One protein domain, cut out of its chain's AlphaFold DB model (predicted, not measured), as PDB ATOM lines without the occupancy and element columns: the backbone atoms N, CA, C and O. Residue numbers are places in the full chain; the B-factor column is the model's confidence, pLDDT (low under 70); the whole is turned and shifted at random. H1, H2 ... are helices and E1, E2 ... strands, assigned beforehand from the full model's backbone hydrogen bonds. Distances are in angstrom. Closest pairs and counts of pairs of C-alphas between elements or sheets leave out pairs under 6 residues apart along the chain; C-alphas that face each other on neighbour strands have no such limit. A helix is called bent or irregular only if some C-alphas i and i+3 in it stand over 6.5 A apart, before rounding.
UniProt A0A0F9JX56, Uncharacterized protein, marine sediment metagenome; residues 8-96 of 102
ATOM      1  N   MET A   8     298.048 -20.870  50.973       87.00
ATOM      2  CA  MET A   8     299.408 -21.312  50.689       87.00
ATOM      3  C   MET A   8     300.326 -20.111  50.438       87.00
ATOM      4  O   MET A   8     300.035 -19.233  49.621       87.00
ATOM      5  N   ARG A   9     301.464 -20.087  51.125       86.62
ATOM      6  CA  ARG A   9     302.507 -19.075  50.996       86.62
ATOM      7  C   ARG A   9     303.762 -19.679  50.406       86.62
ATOM      8  O   ARG A   9     304.102 -20.834  50.647       86.62
ATOM      9  N   PHE A  10     304.466 -18.847  49.657       87.69
ATOM     10  CA  PHE A  10     305.702 -19.201  48.995       87.69
ATOM     11  C   PHE A  10     306.753 -18.124  49.246       87.69
ATOM     12  O   PHE A  10     306.502 -16.934  49.036       87.69
ATOM     13  N   ARG A  11     307.952 -18.549  49.641       88.25
ATOM     14  CA  ARG A  11     309.150 -17.714  49.716       88.25
ATOM     15  C   ARG A  11     310.281 -18.441  49.009       88.25
ATOM     16  O   ARG A  11     310.595 -19.575  49.338       88.25
ATOM     17  N   GLY A  12     310.916 -17.777  48.058       87.50
ATOM     18  CA  GLY A  12     312.083 -18.305  47.368       87.50
ATOM     19  C   GLY A  12     313.116 -17.213  47.177       87.50
ATOM     20  O   GLY A  12     312.759 -16.042  47.022       87.50
ATOM     21  N   GLY A  13     314.384 -17.596  47.213       89.00
ATOM     22  CA  GLY A  13     315.493 -16.672  47.058       89.00
ATOM     23  C   GLY A  13     316.816 -17.378  46.809       89.00
ATOM     24  O   GLY A  13     316.908 -18.608  46.762       89.00
ATOM     25  N   VAL A  14     317.844 -16.557  46.649       91.75
ATOM     26  CA  VAL A  14     319.215 -16.976  46.389       91.75
ATOM     27  C   VAL A  14     320.079 -16.563  47.579       91.75
ATOM     28  O   VAL A  14     319.934 -15.460  48.100       91.75
ATOM     29  N   GLY A  15     320.955 -17.458  48.030       92.50
ATOM     30  CA  GLY A  15     321.882 -17.212  49.135       92.50
ATOM     31  C   GLY A  15     323.285 -17.710  48.814       92.50
ATOM     32  O   GLY A  15     323.448 -18.676  48.070       92.50
ATOM     33  N   PHE A  16     324.303 -17.052  49.363       94.31
ATOM     34  CA  PHE A  16     325.690 -17.487  49.220       94.31
ATOM     35  C   PHE A  16     326.060 -18.460  50.343       94.31
ATOM     36  O   PHE A  16     325.944 -18.133  51.524       94.31
ATOM     37  N   ASP A  17     326.506 -19.660  49.979       93.88
ATOM     38  CA  ASP A  17     327.030 -20.644  50.920       93.88
ATOM     39  C   ASP A  17     328.550 -20.493  51.030       93.88
ATOM     40  O   ASP A  17     329.296 -20.880  50.124       93.88
ATOM     41  N   HIS A  18     329.002 -19.954  52.165       94.06
ATOM     42  CA  HIS A  18     330.418 -19.759  52.470       94.06
ATOM     43  C   HIS A  18     331.219 -21.064  52.514       94.06
ATOM     44  O   HIS A  18     332.401 -21.040  52.185       94.06
ATOM     45  N   ALA A  19     330.608 -22.190  52.896       93.38
ATOM     46  CA  ALA A  19     331.318 -23.460  53.006       93.38
ATOM     47  C   ALA A  19     331.683 -24.020  51.625       93.38
ATOM     48  O   ALA A  19     332.783 -24.535  51.439       93.38
ATOM     49  N   SER A  20     330.781 -23.890  50.645       91.31
ATOM     50  CA  SER A  20     331.053 -24.303  49.263       91.31
ATOM     51  C   SER A  20     331.629 -23.190  48.383       91.31
ATOM     52  O   SER A  20     332.106 -23.475  47.289       91.31
ATOM     53  N   GLY A  21     331.546 -21.929  48.815       95.19
ATOM     54  CA  GLY A  21     331.893 -20.763  48.001       95.19
ATOM     55  C   GLY A  21     330.981 -20.587  46.783       95.19
ATOM     56  O   GLY A  21     331.438 -20.125  45.741       95.19
ATOM     57  N   LYS A  22     329.714 -21.012  46.876       96.12
ATOM     58  CA  LYS A  22     328.763 -21.036  45.748       96.12
ATOM     59  C   LYS A  22     327.446 -20.386  46.127       96.12
ATOM     60  O   LYS A  22     327.023 -20.437  47.280       96.12
ATOM     61  N   TRP A  23     326.762 -19.849  45.127       96.69
ATOM     62  CA  TRP A  23     325.383 -19.397  45.252       96.69
ATOM     63  C   TRP A  23     324.429 -20.589  45.207       96.69
ATOM     64  O   TRP A  23     324.625 -21.522  44.431       96.69
ATOM     65  N   LYS A  24     323.397 -20.581  46.045       93.56
ATOM     66  CA  LYS A  24     322.395 -21.643  46.156       93.56
ATOM     67  C   LYS A  24     320.997 -21.060  46.092       93.56
ATOM     68  O   LYS A  24     320.751 -19.951  46.562       93.56
ATOM     69  N   VAL A  25     320.077 -21.846  45.550       92.25
ATOM     70  CA  VAL A  25     318.652 -21.513  45.531       92.25
ATOM     71  C   VAL A  25     317.961 -22.207  46.694       92.25
ATOM     72  O   VAL A  25     318.123 -23.415  46.884       92.25
ATOM     73  N   VAL A  26     317.178 -21.449  47.457       90.75
ATOM     74  CA  VAL A  26     316.370 -21.955  48.568       90.75
ATOM     75  C   VAL A  26     314.917 -21.556  48.355       90.75
ATOM     76  O   VAL A  26     314.607 -20.416  48.014       90.75
ATOM     77  N   VAL A  27     314.026 -22.516  48.562       88.62
ATOM     78  CA  VAL A  27     312.581 -22.384  48.411       88.62
ATOM     79  C   VAL A  27     311.902 -22.898  49.677       88.62
ATOM     80  O   VAL A  27     312.293 -23.928  50.214       88.62
ATOM     81  N   GLN A  28     310.882 -22.192  50.143       89.75
ATOM     82  CA  GLN A  28     310.069 -22.525  51.308       89.75
ATOM     83  C   GLN A  28     308.588 -22.337  50.965       89.75
ATOM     84  O   GLN A  28     308.207 -21.315  50.385       89.75
ATOM     85  N   ILE A  29     307.757 -23.317  51.324       87.94
ATOM     86  CA  ILE A  29     306.306 -23.301  51.075       87.94
ATOM     87  C   ILE A  29     305.565 -23.748  52.345       87.94
ATOM     88  O   ILE A  29     305.971 -24.729  52.969       87.94
ATOM     89  N   TRP A  30     304.501 -23.041  52.741       91.31
ATOM     90  CA  TRP A  30     303.688 -23.342  53.939       91.31
ATOM     91  C   TRP A  30     302.219 -22.930  53.766       91.31
ATOM     92  O   TRP A  30     301.875 -22.299  52.767       91.31
ATOM     93  N   ILE A  31     301.349 -23.298  54.714       88.56
ATOM     94  CA  ILE A  31     299.916 -22.946  54.719       88.56
ATOM     95  C   ILE A  31     299.576 -22.167  55.985       88.56
ATOM     96  O   ILE A  31     299.781 -22.650  57.090       88.56
ATOM     97  N   GLU A  32     299.027 -20.969  55.828       86.88
ATOM     98  CA  GLU A  32     298.489 -20.176  56.936       86.88
ATOM     99  C   GLU A  32     296.993 -20.471  57.146       86.88
ATOM    100  O   GLU A  32     296.304 -20.738  56.156       86.88
ATOM    101  N   PRO A  33     296.476 -20.368  58.388       81.94
ATOM    102  CA  PRO A  33     297.198 -19.985  59.612       81.94
ATOM    103  C   PRO A  33     297.893 -21.153  60.336       81.94
ATOM    104  O   PRO A  33     298.649 -20.913  61.273       81.94
ATOM    105  N   ASP A  34     297.657 -22.394  59.912       80.75
ATOM    106  CA  ASP A  34     298.042 -23.596  60.668       80.75
ATOM    107  C   ASP A  34     299.557 -23.837  60.761       80.75
ATOM    108  O   ASP A  34     300.015 -24.585  61.624       80.75
ATOM    109  N   MET A  35     300.340 -23.226  59.870       85.50
ATOM    110  CA  MET A  35     301.788 -23.394  59.792       85.50
ATOM    111  C   MET A  35     302.504 -22.049  59.834       85.50
ATOM    112  O   MET A  35     302.106 -21.074  59.191       85.50
ATOM    113  N   THR A  36     303.634 -22.025  60.533       84.44
ATOM    114  CA  THR A  36     304.560 -20.895  60.510       84.44
ATOM    115  C   THR A  36     305.632 -21.091  59.439       84.44
ATOM    116  O   THR A  36     305.800 -22.171  58.872       84.44
ATOM    117  N   ALA A  37     306.431 -20.052  59.184       78.12
ATOM    118  CA  ALA A  37     307.590 -20.164  58.296       78.12
ATOM    119  C   ALA A  37     308.621 -21.213  58.772       78.12
ATOM    120  O   ALA A  37     309.392 -21.702  57.951       78.12
ATOM    121  N   TYR A  38     308.639 -21.564  60.065       82.75
ATOM    122  CA  TYR A  38     309.493 -22.635  60.592       82.75
ATOM    123  C   TYR A  38     308.977 -24.031  60.237       82.75
ATOM    124  O   TYR A  38     309.777 -24.946  60.068       82.75
ATOM    125  N   ASP A  39     307.663 -24.179  60.075       84.62
ATOM    126  CA  ASP A  39     307.016 -25.438  59.697       84.62
ATOM    127  C   ASP A  39     307.011 -25.642  58.172       84.62
ATOM    128  O   ASP A  39     306.555 -26.670  57.670       84.62
ATOM    129  N   ALA A  40     307.501 -24.654  57.416       88.31
ATOM    130  CA  ALA A  40     307.536 -24.692  55.967       88.31
ATOM    131  C   ALA A  40     308.336 -25.890  55.452       88.31
ATOM    132  O   ALA A  40     309.442 -26.184  55.913       88.31
ATOM    133  N   MET A  41     307.823 -26.530  54.400       88.00
ATOM    134  CA  MET A  41     308.635 -27.488  53.667       88.00
ATOM    135  C   MET A  41     309.701 -26.716  52.889       88.00
ATOM    136  O   MET A  41     309.389 -25.910  52.007       88.00
ATOM    137  N   GLN A  42     310.962 -26.956  53.240       87.19
ATOM    138  CA  GLN A  42     312.108 -26.309  52.621       87.19
ATOM    139  C   GLN A  42     312.743 -27.211  51.566       87.19
ATOM    140  O   GLN A  42     312.976 -28.399  51.780       87.19
ATOM    141  N   TYR A  43     313.089 -26.604  50.440       86.06
ATOM    142  CA  TYR A  43     313.925 -27.191  49.415       86.06
ATOM    143  C   TYR A  43     315.166 -26.324  49.207       86.06
ATOM    144  O   TYR A  43     315.071 -25.111  49.012       86.06
ATOM    145  N   THR A  44     316.337 -26.953  49.207       87.88
ATOM    146  CA  THR A  44     317.597 -26.317  48.820       87.88
ATOM    147  C   THR A  44     318.136 -27.038  47.602       87.88
ATOM    148  O   THR A  44     318.362 -28.246  47.638       87.88
ATOM    149  N   HIS A  45     318.345 -26.291  46.520       86.44
ATOM    150  CA  HIS A  45     318.864 -26.868  45.294       86.44
ATOM    151  C   HIS A  45     320.312 -27.347  45.508       86.44
ATOM    152  O   HIS A  45     321.131 -26.570  46.008       86.44
ATOM    153  N   PRO A  46     320.666 -28.596  45.143       83.06
ATOM    154  CA  PRO A  46     321.995 -29.134  45.434       83.06
ATOM    155  C   PRO A  46     323.084 -28.561  44.526       83.06
ATOM    156  O   PRO A  46     324.236 -28.460  44.945       83.06
ATOM    157  N   ARG A  47     322.739 -28.154  43.295       87.25
ATOM    158  CA  ARG A  47     323.668 -27.422  42.421       87.25
ATOM    159  C   ARG A  47     324.000 -26.073  43.052       87.25
ATOM    160  O   ARG A  47     323.101 -25.257  43.252       87.25
ATOM    161  N   GLY A  48     325.286 -25.852  43.301       91.12
ATOM    162  CA  GLY A  48     325.843 -24.524  43.517       91.12
ATOM    163  C   GLY A  48     326.104 -23.826  42.182       91.12
ATOM    164  O   GLY A  48     326.486 -24.468  41.204       91.12
ATOM    165  N   PHE A  49     325.891 -22.519  42.152       94.69
ATOM    166  CA  PHE A  49     326.145 -21.646  41.010       94.69
ATOM    167  C   PHE A  49     327.357 -20.759  41.297       94.69
ATOM    168  O   PHE A  49     327.649 -20.450  42.457       94.69
ATOM    169  N   GLU A  50     328.067 -20.348  40.247       96.19
ATOM    170  CA  GLU A  50     329.249 -19.492  40.392       96.19
ATOM    171  C   GLU A  50     328.849 -18.052  40.710       96.19
ATOM    172  O   GLU A  50     329.538 -17.357  41.455       96.19
ATOM    173  N   THR A  51     327.702 -17.611  40.191       96.44
ATOM    174  CA  THR A  51     327.217 -16.238  40.363       96.44
ATOM    175  C   THR A  51     325.785 -16.181  40.894       96.44
ATOM    176  O   THR A  51     324.986 -17.097  40.686       96.44
ATOM    177  N   ALA A  52     325.440 -15.067  41.551       95.56
ATOM    178  CA  ALA A  52     324.070 -14.789  41.985       95.56
ATOM    179  C   ALA A  52     323.106 -14.774  40.793       95.56
ATOM    180  O   ALA A  52     322.051 -15.393  40.854       95.56
ATOM    181  N   ASN A  53     323.510 -14.145  39.685       96.56
ATOM    182  CA  ASN A  53     322.690 -14.018  38.481       96.56
ATOM    183  C   ASN A  53     322.306 -15.379  37.884       96.56
ATOM    184  O   ASN A  53     321.168 -15.563  37.464       96.56
ATOM    185  N   GLU A  54     323.231 -16.343  37.854       95.06
ATOM    186  CA  GLU A  54     322.937 -17.703  37.381       95.06
ATOM    187  C   GLU A  54     321.948 -18.424  38.297       95.06
ATOM    188  O   GLU A  54     321.011 -19.064  37.816       95.06
ATOM    189  N   ALA A  55     322.131 -18.305  39.615       94.31
ATOM    190  CA  ALA A  55     321.211 -18.880  40.587       94.31
ATOM    191  C   ALA A  55     319.816 -18.237  40.500       94.31
ATOM    192  O   ALA A  55     318.807 -18.938  40.578       94.31
ATOM    193  N   GLU A  56     319.743 -16.919  40.307       93.44
ATOM    194  CA  GLU A  56     318.487 -16.184  40.142       93.44
ATOM    195  C   GLU A  56     317.774 -16.554  38.841       93.44
ATOM    196  O   GLU A  56     316.561 -16.773  38.855       93.44
ATOM    197  N   ALA A  57     318.514 -16.659  37.733       92.88
ATOM    198  CA  ALA A  57     317.971 -17.100  36.454       92.88
ATOM    199  C   ALA A  57     317.395 -18.513  36.575       92.88
ATOM    200  O   ALA A  57     316.232 -18.725  36.250       92.88
ATOM    201  N   PHE A  58     318.151 -19.447  37.160       91.25
ATOM    202  CA  PHE A  58     317.658 -20.796  37.423       91.25
ATOM    203  C   PHE A  58     316.400 -20.787  38.300       91.25
ATOM    204  O   PHE A  58     315.403 -21.428  37.978       91.25
ATOM    205  N   TYR A  59     316.406 -20.041  39.405       90.81
ATOM    206  CA  TYR A  59     315.241 -19.941  40.282       90.81
ATOM    207  C   TYR A  59     313.992 -19.450  39.538       90.81
ATOM    208  O   TYR A  59     312.916 -20.033  39.686       90.81
ATOM    209  N   ARG A  60     314.118 -18.386  38.745       90.25
ATOM    210  CA  ARG A  60     312.994 -17.805  38.005       90.25
ATOM    211  C   ARG A  60     312.498 -18.748  36.909       90.25
ATOM    212  O   ARG A  60     311.296 -19.009  36.841       90.25
ATOM    213  N   ASP A  61     313.423 -19.241  36.093       89.69
ATOM    214  CA  ASP A  61     313.116 -19.882  34.817       89.69
ATOM    215  C   ASP A  61     312.812 -21.377  34.978       89.69
ATOM    216  O   ASP A  61     311.975 -21.899  34.250       89.69
ATOM    217  N   GLU A  62     313.409 -22.051  35.969       85.94
ATOM    218  CA  GLU A  62     313.270 -23.505  36.156       85.94
ATOM    219  C   GLU A  62     312.359 -23.879  37.331       85.94
ATOM    220  O   GLU A  62     311.722 -24.932  37.313       85.94
ATOM    221  N   LEU A  63     312.275 -23.035  38.367       85.19
ATOM    222  CA  LEU A  63     311.511 -23.352  39.578       85.19
ATOM    223  C   LEU A  63     310.221 -22.544  39.691       85.19
ATOM    224  O   LEU A  63     309.137 -23.122  39.826       85.19
ATOM    225  N   ARG A  64     310.317 -21.209  39.665       84.88
ATOM    226  CA  ARG A  64     309.180 -20.336  39.968       84.88
ATOM    227  C   ARG A  64     308.063 -20.480  38.936       84.88
ATOM    228  O   ARG A  64     306.963 -20.889  39.300       84.88
ATOM    229  N   GLY A  65     308.348 -20.174  37.674       85.19
ATOM    230  CA  GLY A  65     307.344 -20.232  36.609       85.19
ATOM    231  C   GLY A  65     306.833 -21.656  36.347       85.19
ATOM    232  O   GLY A  65     305.630 -21.892  36.425       85.19
ATOM    233  N   PRO A  66     307.710 -22.641  36.085       84.94
ATOM    234  CA  PRO A  66     307.257 -23.967  35.655       84.94
ATOM    235  C   PRO A  66     306.628 -24.841  36.747       84.94
ATOM    236  O   PRO A  66     305.884 -25.769  36.424       84.94
ATOM    237  N   ILE A  67     306.936 -24.601  38.026       82.94
ATOM    238  CA  ILE A  67     306.545 -25.511  39.115       82.94
ATOM    239  C   ILE A  67     305.706 -24.797  40.160       82.94
ATOM    240  O   ILE A  67     304.597 -25.235  40.470       82.94
ATOM    241  N   VAL A  68     306.241 -23.716  40.726       83.12
ATOM    242  CA  VAL A  68     305.649 -23.060  41.894       83.12
ATOM    243  C   VAL A  68     304.336 -22.386  41.524       83.12
ATOM    244  O   VAL A  68     303.330 -22.620  42.190       83.12
ATOM    245  N   GLU A  69     304.324 -21.572  40.469       86.44
ATOM    246  CA  GLU A  69     303.127 -20.835  40.053       86.44
ATOM    247  C   GLU A  69     301.953 -21.774  39.705       86.44
ATOM    248  O   GLU A  69     300.862 -21.570  40.248       86.44
ATOM    249  N   PRO A  70     302.144 -22.868  38.934       86.81
ATOM    250  CA  PRO A  70     301.102 -23.871  38.720       86.81
ATOM    251  C   PRO A  70     300.595 -24.535  40.003       86.81
ATOM    252  O   PRO A  70     299.400 -24.811  40.119       86.81
ATOM    253  N   MET A  71     301.478 -24.801  40.973       84.75
ATOM    254  CA  MET A  71     301.083 -25.405  42.249       84.75
ATOM    255  C   MET A  71     300.247 -24.449  43.100       84.75
ATOM    256  O   MET A  71     299.229 -24.870  43.647       84.75
ATOM    257  N   ILE A  72     300.619 -23.167  43.161       83.94
ATOM    258  CA  ILE A  72     299.826 -22.139  43.847       83.94
ATOM    259  C   ILE A  72     298.454 -21.999  43.179       83.94
ATOM    260  O   ILE A  72     297.442 -21.990  43.875       83.94
ATOM    261  N   ALA A  73     298.393 -21.954  41.845       86.75
ATOM    262  CA  ALA A  73     297.127 -21.846  41.114       86.75
ATOM    263  C   ALA A  73     296.206 -23.062  41.342       86.75
ATOM    264  O   ALA A  73     294.994 -22.913  41.494       86.75
ATOM    265  N   CYS A  74     296.773 -24.271  41.400       86.12
ATOM    266  CA  CYS A  74     296.042 -25.489  41.750       86.12
ATOM    267  C   CYS A  74     295.504 -25.426  43.189       86.12
ATOM    268  O   CYS A  74     294.308 -25.624  43.391       86.12
ATOM    269  N   ALA A  75     296.336 -25.039  44.164       85.19
ATOM    270  CA  ALA A  75     295.920 -24.877  45.559       85.19
ATOM    271  C   ALA A  75     294.833 -23.799  45.735       85.19
ATOM    272  O   ALA A  75     293.912 -23.976  46.525       85.19
ATOM    273  N   GLN A  76     294.883 -22.705  44.971       83.19
ATOM    274  CA  GLN A  76     293.836 -21.676  44.986       83.19
ATOM    275  C   GLN A  76     292.486 -22.195  44.475       83.19
ATOM    276  O   GLN A  76     291.444 -21.749  44.951       83.19
ATOM    277  N   ARG A  77     292.493 -23.127  43.515       86.75
ATOM    278  CA  ARG A  77     291.275 -23.708  42.933       86.75
ATOM    279  C   ARG A  77     290.704 -24.855  43.766       86.75
ATOM    280  O   ARG A  77     289.490 -24.983  43.864       86.75
ATOM    281  N   GLU A  78     291.571 -25.706  44.303       87.44
ATOM    282  CA  GLU A  78     291.199 -26.981  44.939       87.44
ATOM    283  C   GLU A  78     291.266 -26.927  46.475       87.44
ATOM    284  O   GLU A  78     290.820 -27.853  47.146       87.44
ATOM    285  N   GLY A  79     291.788 -25.831  47.033       86.00
ATOM    286  CA  GLY A  79     292.036 -25.650  48.459       86.00
ATOM    287  C   GLY A  79     293.497 -25.913  48.835       86.00
ATOM    288  O   GLY A  79     294.152 -26.835  48.340       86.00
ATOM    289  N   SER A  80     294.034 -25.095  49.741       86.62
ATOM    290  CA  SER A  80     295.394 -25.256  50.264       86.62
ATOM    291  C   SER A  80     295.445 -26.446  51.232       86.62
ATOM    292  O   SER A  80     294.774 -26.422  52.258       86.62
ATOM    293  N   THR A  81     296.245 -27.480  50.938       86.62
ATOM    294  CA  THR A  81     296.385 -28.677  51.795       86.62
ATOM    295  C   THR A  81     297.845 -29.098  51.947       86.62
ATOM    296  O   THR A  81     298.683 -28.816  51.086       86.62
ATOM    297  N   VAL A  82     298.158 -29.829  53.023       84.06
ATOM    298  CA  VAL A  82     299.498 -30.407  53.239       84.06
ATOM    299  C   VAL A  82     299.922 -31.296  52.062       84.06
ATOM    300  O   VAL A  82     301.082 -31.275  51.658       84.06
ATOM    301  N   GLU A  83     298.989 -32.021  51.440       86.56
ATOM    302  CA  GLU A  83     299.269 -32.825  50.244       86.56
ATOM    303  C   GLU A  83     299.779 -31.963  49.076       86.56
ATOM    304  O   GLU A  83     300.719 -32.355  48.378       86.56
ATOM    305  N   HIS A  84     299.217 -30.767  48.880       85.75
ATOM    306  CA  HIS A  84     299.696 -29.829  47.865       85.75
ATOM    307  C   HIS A  84     301.115 -29.321  48.163       85.75
ATOM    308  O   HIS A  84     301.916 -29.218  47.231       85.75
ATOM    309  N   LEU A  85     301.468 -29.081  49.434       82.94
ATOM    310  CA  LEU A  85     302.848 -28.745  49.823       82.94
ATOM    311  C   LEU A  85     303.819 -29.880  49.477       82.94
ATOM    312  O   LEU A  85     304.840 -29.649  48.823       82.94
ATOM    313  N   VAL A  86     303.472 -31.114  49.856       85.00
ATOM    314  CA  VAL A  86     304.295 -32.302  49.590       85.00
ATOM    315  C   VAL A  86     304.504 -32.486  48.089       85.00
ATOM    316  O   VAL A  86     305.641 -32.644  47.645       85.00
ATOM    317  N   LYS A  87     303.436 -32.386  47.285       84.44
ATOM    318  CA  LYS A  87     303.519 -32.465  45.817       84.44
ATOM    319  C   LYS A  87     304.409 -31.370  45.229       84.44
ATOM    320  O   LYS A  87     305.161 -31.649  44.295       84.44
ATOM    321  N   ALA A  88     304.342 -30.142  45.747       82.31
ATOM    322  CA  ALA A  88     305.173 -29.041  45.265       82.31
ATOM    323  C   ALA A  88     306.664 -29.327  45.497       82.31
ATOM    324  O   ALA A  88     307.454 -29.269  44.556       82.31
ATOM    325  N   VAL A  89     307.044 -29.722  46.716       82.00
ATOM    326  CA  VAL A  89     308.445 -30.033  47.044       82.00
ATOM    327  C   VAL A  89     308.942 -31.280  46.317       82.00
ATOM    328  O   VAL A  89     310.065 -31.280  45.818       82.00
ATOM    329  N   GLN A  90     308.110 -32.315  46.173       83.56
ATOM    330  CA  GLN A  90     308.457 -33.495  45.380       83.56
ATOM    331  C   GLN A  90     308.704 -33.144  43.912       83.56
ATOM    332  O   GLN A  90     309.705 -33.583  43.355       83.56
ATOM    333  N   LYS A  91     307.854 -32.322  43.280       81.06
ATOM    334  CA  LYS A  91     308.070 -31.873  41.893       81.06
ATOM    335  C   LYS A  91     309.369 -31.087  41.741       81.06
ATOM    336  O   LYS A  91     310.112 -31.334  40.793       81.06
ATOM    337  N   ILE A  92     309.658 -30.195  42.688       79.06
ATOM    338  CA  ILE A  92     310.925 -29.462  42.731       79.06
ATOM    339  C   ILE A  92     312.108 -30.444  42.862       79.06
ATOM    340  O   ILE A  92     313.075 -30.331  42.116       79.06
ATOM    341  N   GLY A  93     312.006 -31.448  43.742       73.81
ATOM    342  CA  GLY A  93     313.026 -32.483  43.956       73.81
ATOM    343  C   GLY A  93     313.188 -33.503  42.814       73.81
ATOM    344  O   GLY A  93     314.277 -34.035  42.599       73.81
ATOM    345  N   MET A  94     312.140 -33.771  42.032       72.62
ATOM    346  CA  MET A  94     312.183 -34.723  40.913       72.62
ATOM    347  C   MET A  94     312.970 -34.196  39.707       72.62
ATOM    348  O   MET A  94     313.624 -34.986  39.025       72.62
ATOM    349  N   LEU A  95     312.973 -32.883  39.453       60.84
ATOM    350  CA  LEU A  95     313.799 -32.281  38.390       60.84
ATOM    351  C   LEU A  95     315.303 -32.467  38.627       60.84
ATOM    352  O   LEU A  95     316.092 -32.434  37.691       60.84
ATOM    353  N   VAL A  96     315.677 -32.740  39.872       54.25
ATOM    354  CA  VAL A  96     317.046 -32.962  40.341       54.25
ATOM    355  C   VAL A  96     317.493 -34.417  40.177       54.25
ATOM    356  O   VAL A  96     318.679 -34.714  40.268       54.25
TER     357      VAL A  96
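What this domain is: This is residues 8 to 96 of the 102 residues of an uncharacterized protein of marine sediment metagenome (UniProt A0A0F9JX56). A twisted three-stranded sheet is covered on one face by two helices: bent H1, then H2, which folds back beside H1b. The printed part has 89 residues, with E1, E2, E3, H1 and H2 in that order; the class is mixed, in two layers, helices on one face of a sheet. The strands, order E1 - E2 - E3, make a meander, each antiparallel to the one before. It is compact, with a radius of gyration of the C-alphas of 13.3 A and spans of 40 by 25 by 19 A.

How they stand to each other: E2, residues 22 to 32, forms hairpins with E1, residues 8 to 17, N 11 to O 28 being 2.9 A, and E3, residues 41 to 44, N 27 to O 43 being 2.8 A. H1, residues 52 to 78, assigned as one helix by its hydrogen bonds, is bent: C-alphas 66 and 69 are 6.8 A apart. Arm H1a, residues 52 to 66, irregular with C-alphas 62 and 65 6.8 A apart, is over E1 and E2; its closest C-alphas to E2 are Ala 52 and Trp 23, 5.8 A. H2, residues 82 to 94, on the same face, only just touches arm H1b, residues 69 to 78, with 3 pairs of C-alphas within 8 A, closest Met 71 and Ala 88, 6.2 A. Every O i to N i+4 pair is within hydrogen-bond range in H1b and H2, 8 of 11 in H1a.

Where its parts are: E1 spans 27.6 A from C-alpha 8 at (299.408, -21.312, 50.689), E2 32.3 A, E3 10.3 A, H1a 20.2 A, H1b 14.3 A and H2 18.2 A, to C-alpha 94 at (312.183, -34.723, 40.913).

The domain as a whole: The farthest C-alphas, Ala 19 and Arg 77, are 41.3 A apart. The printed part has no cut and no long link; residues 95 to 96 have pLDDT under 70.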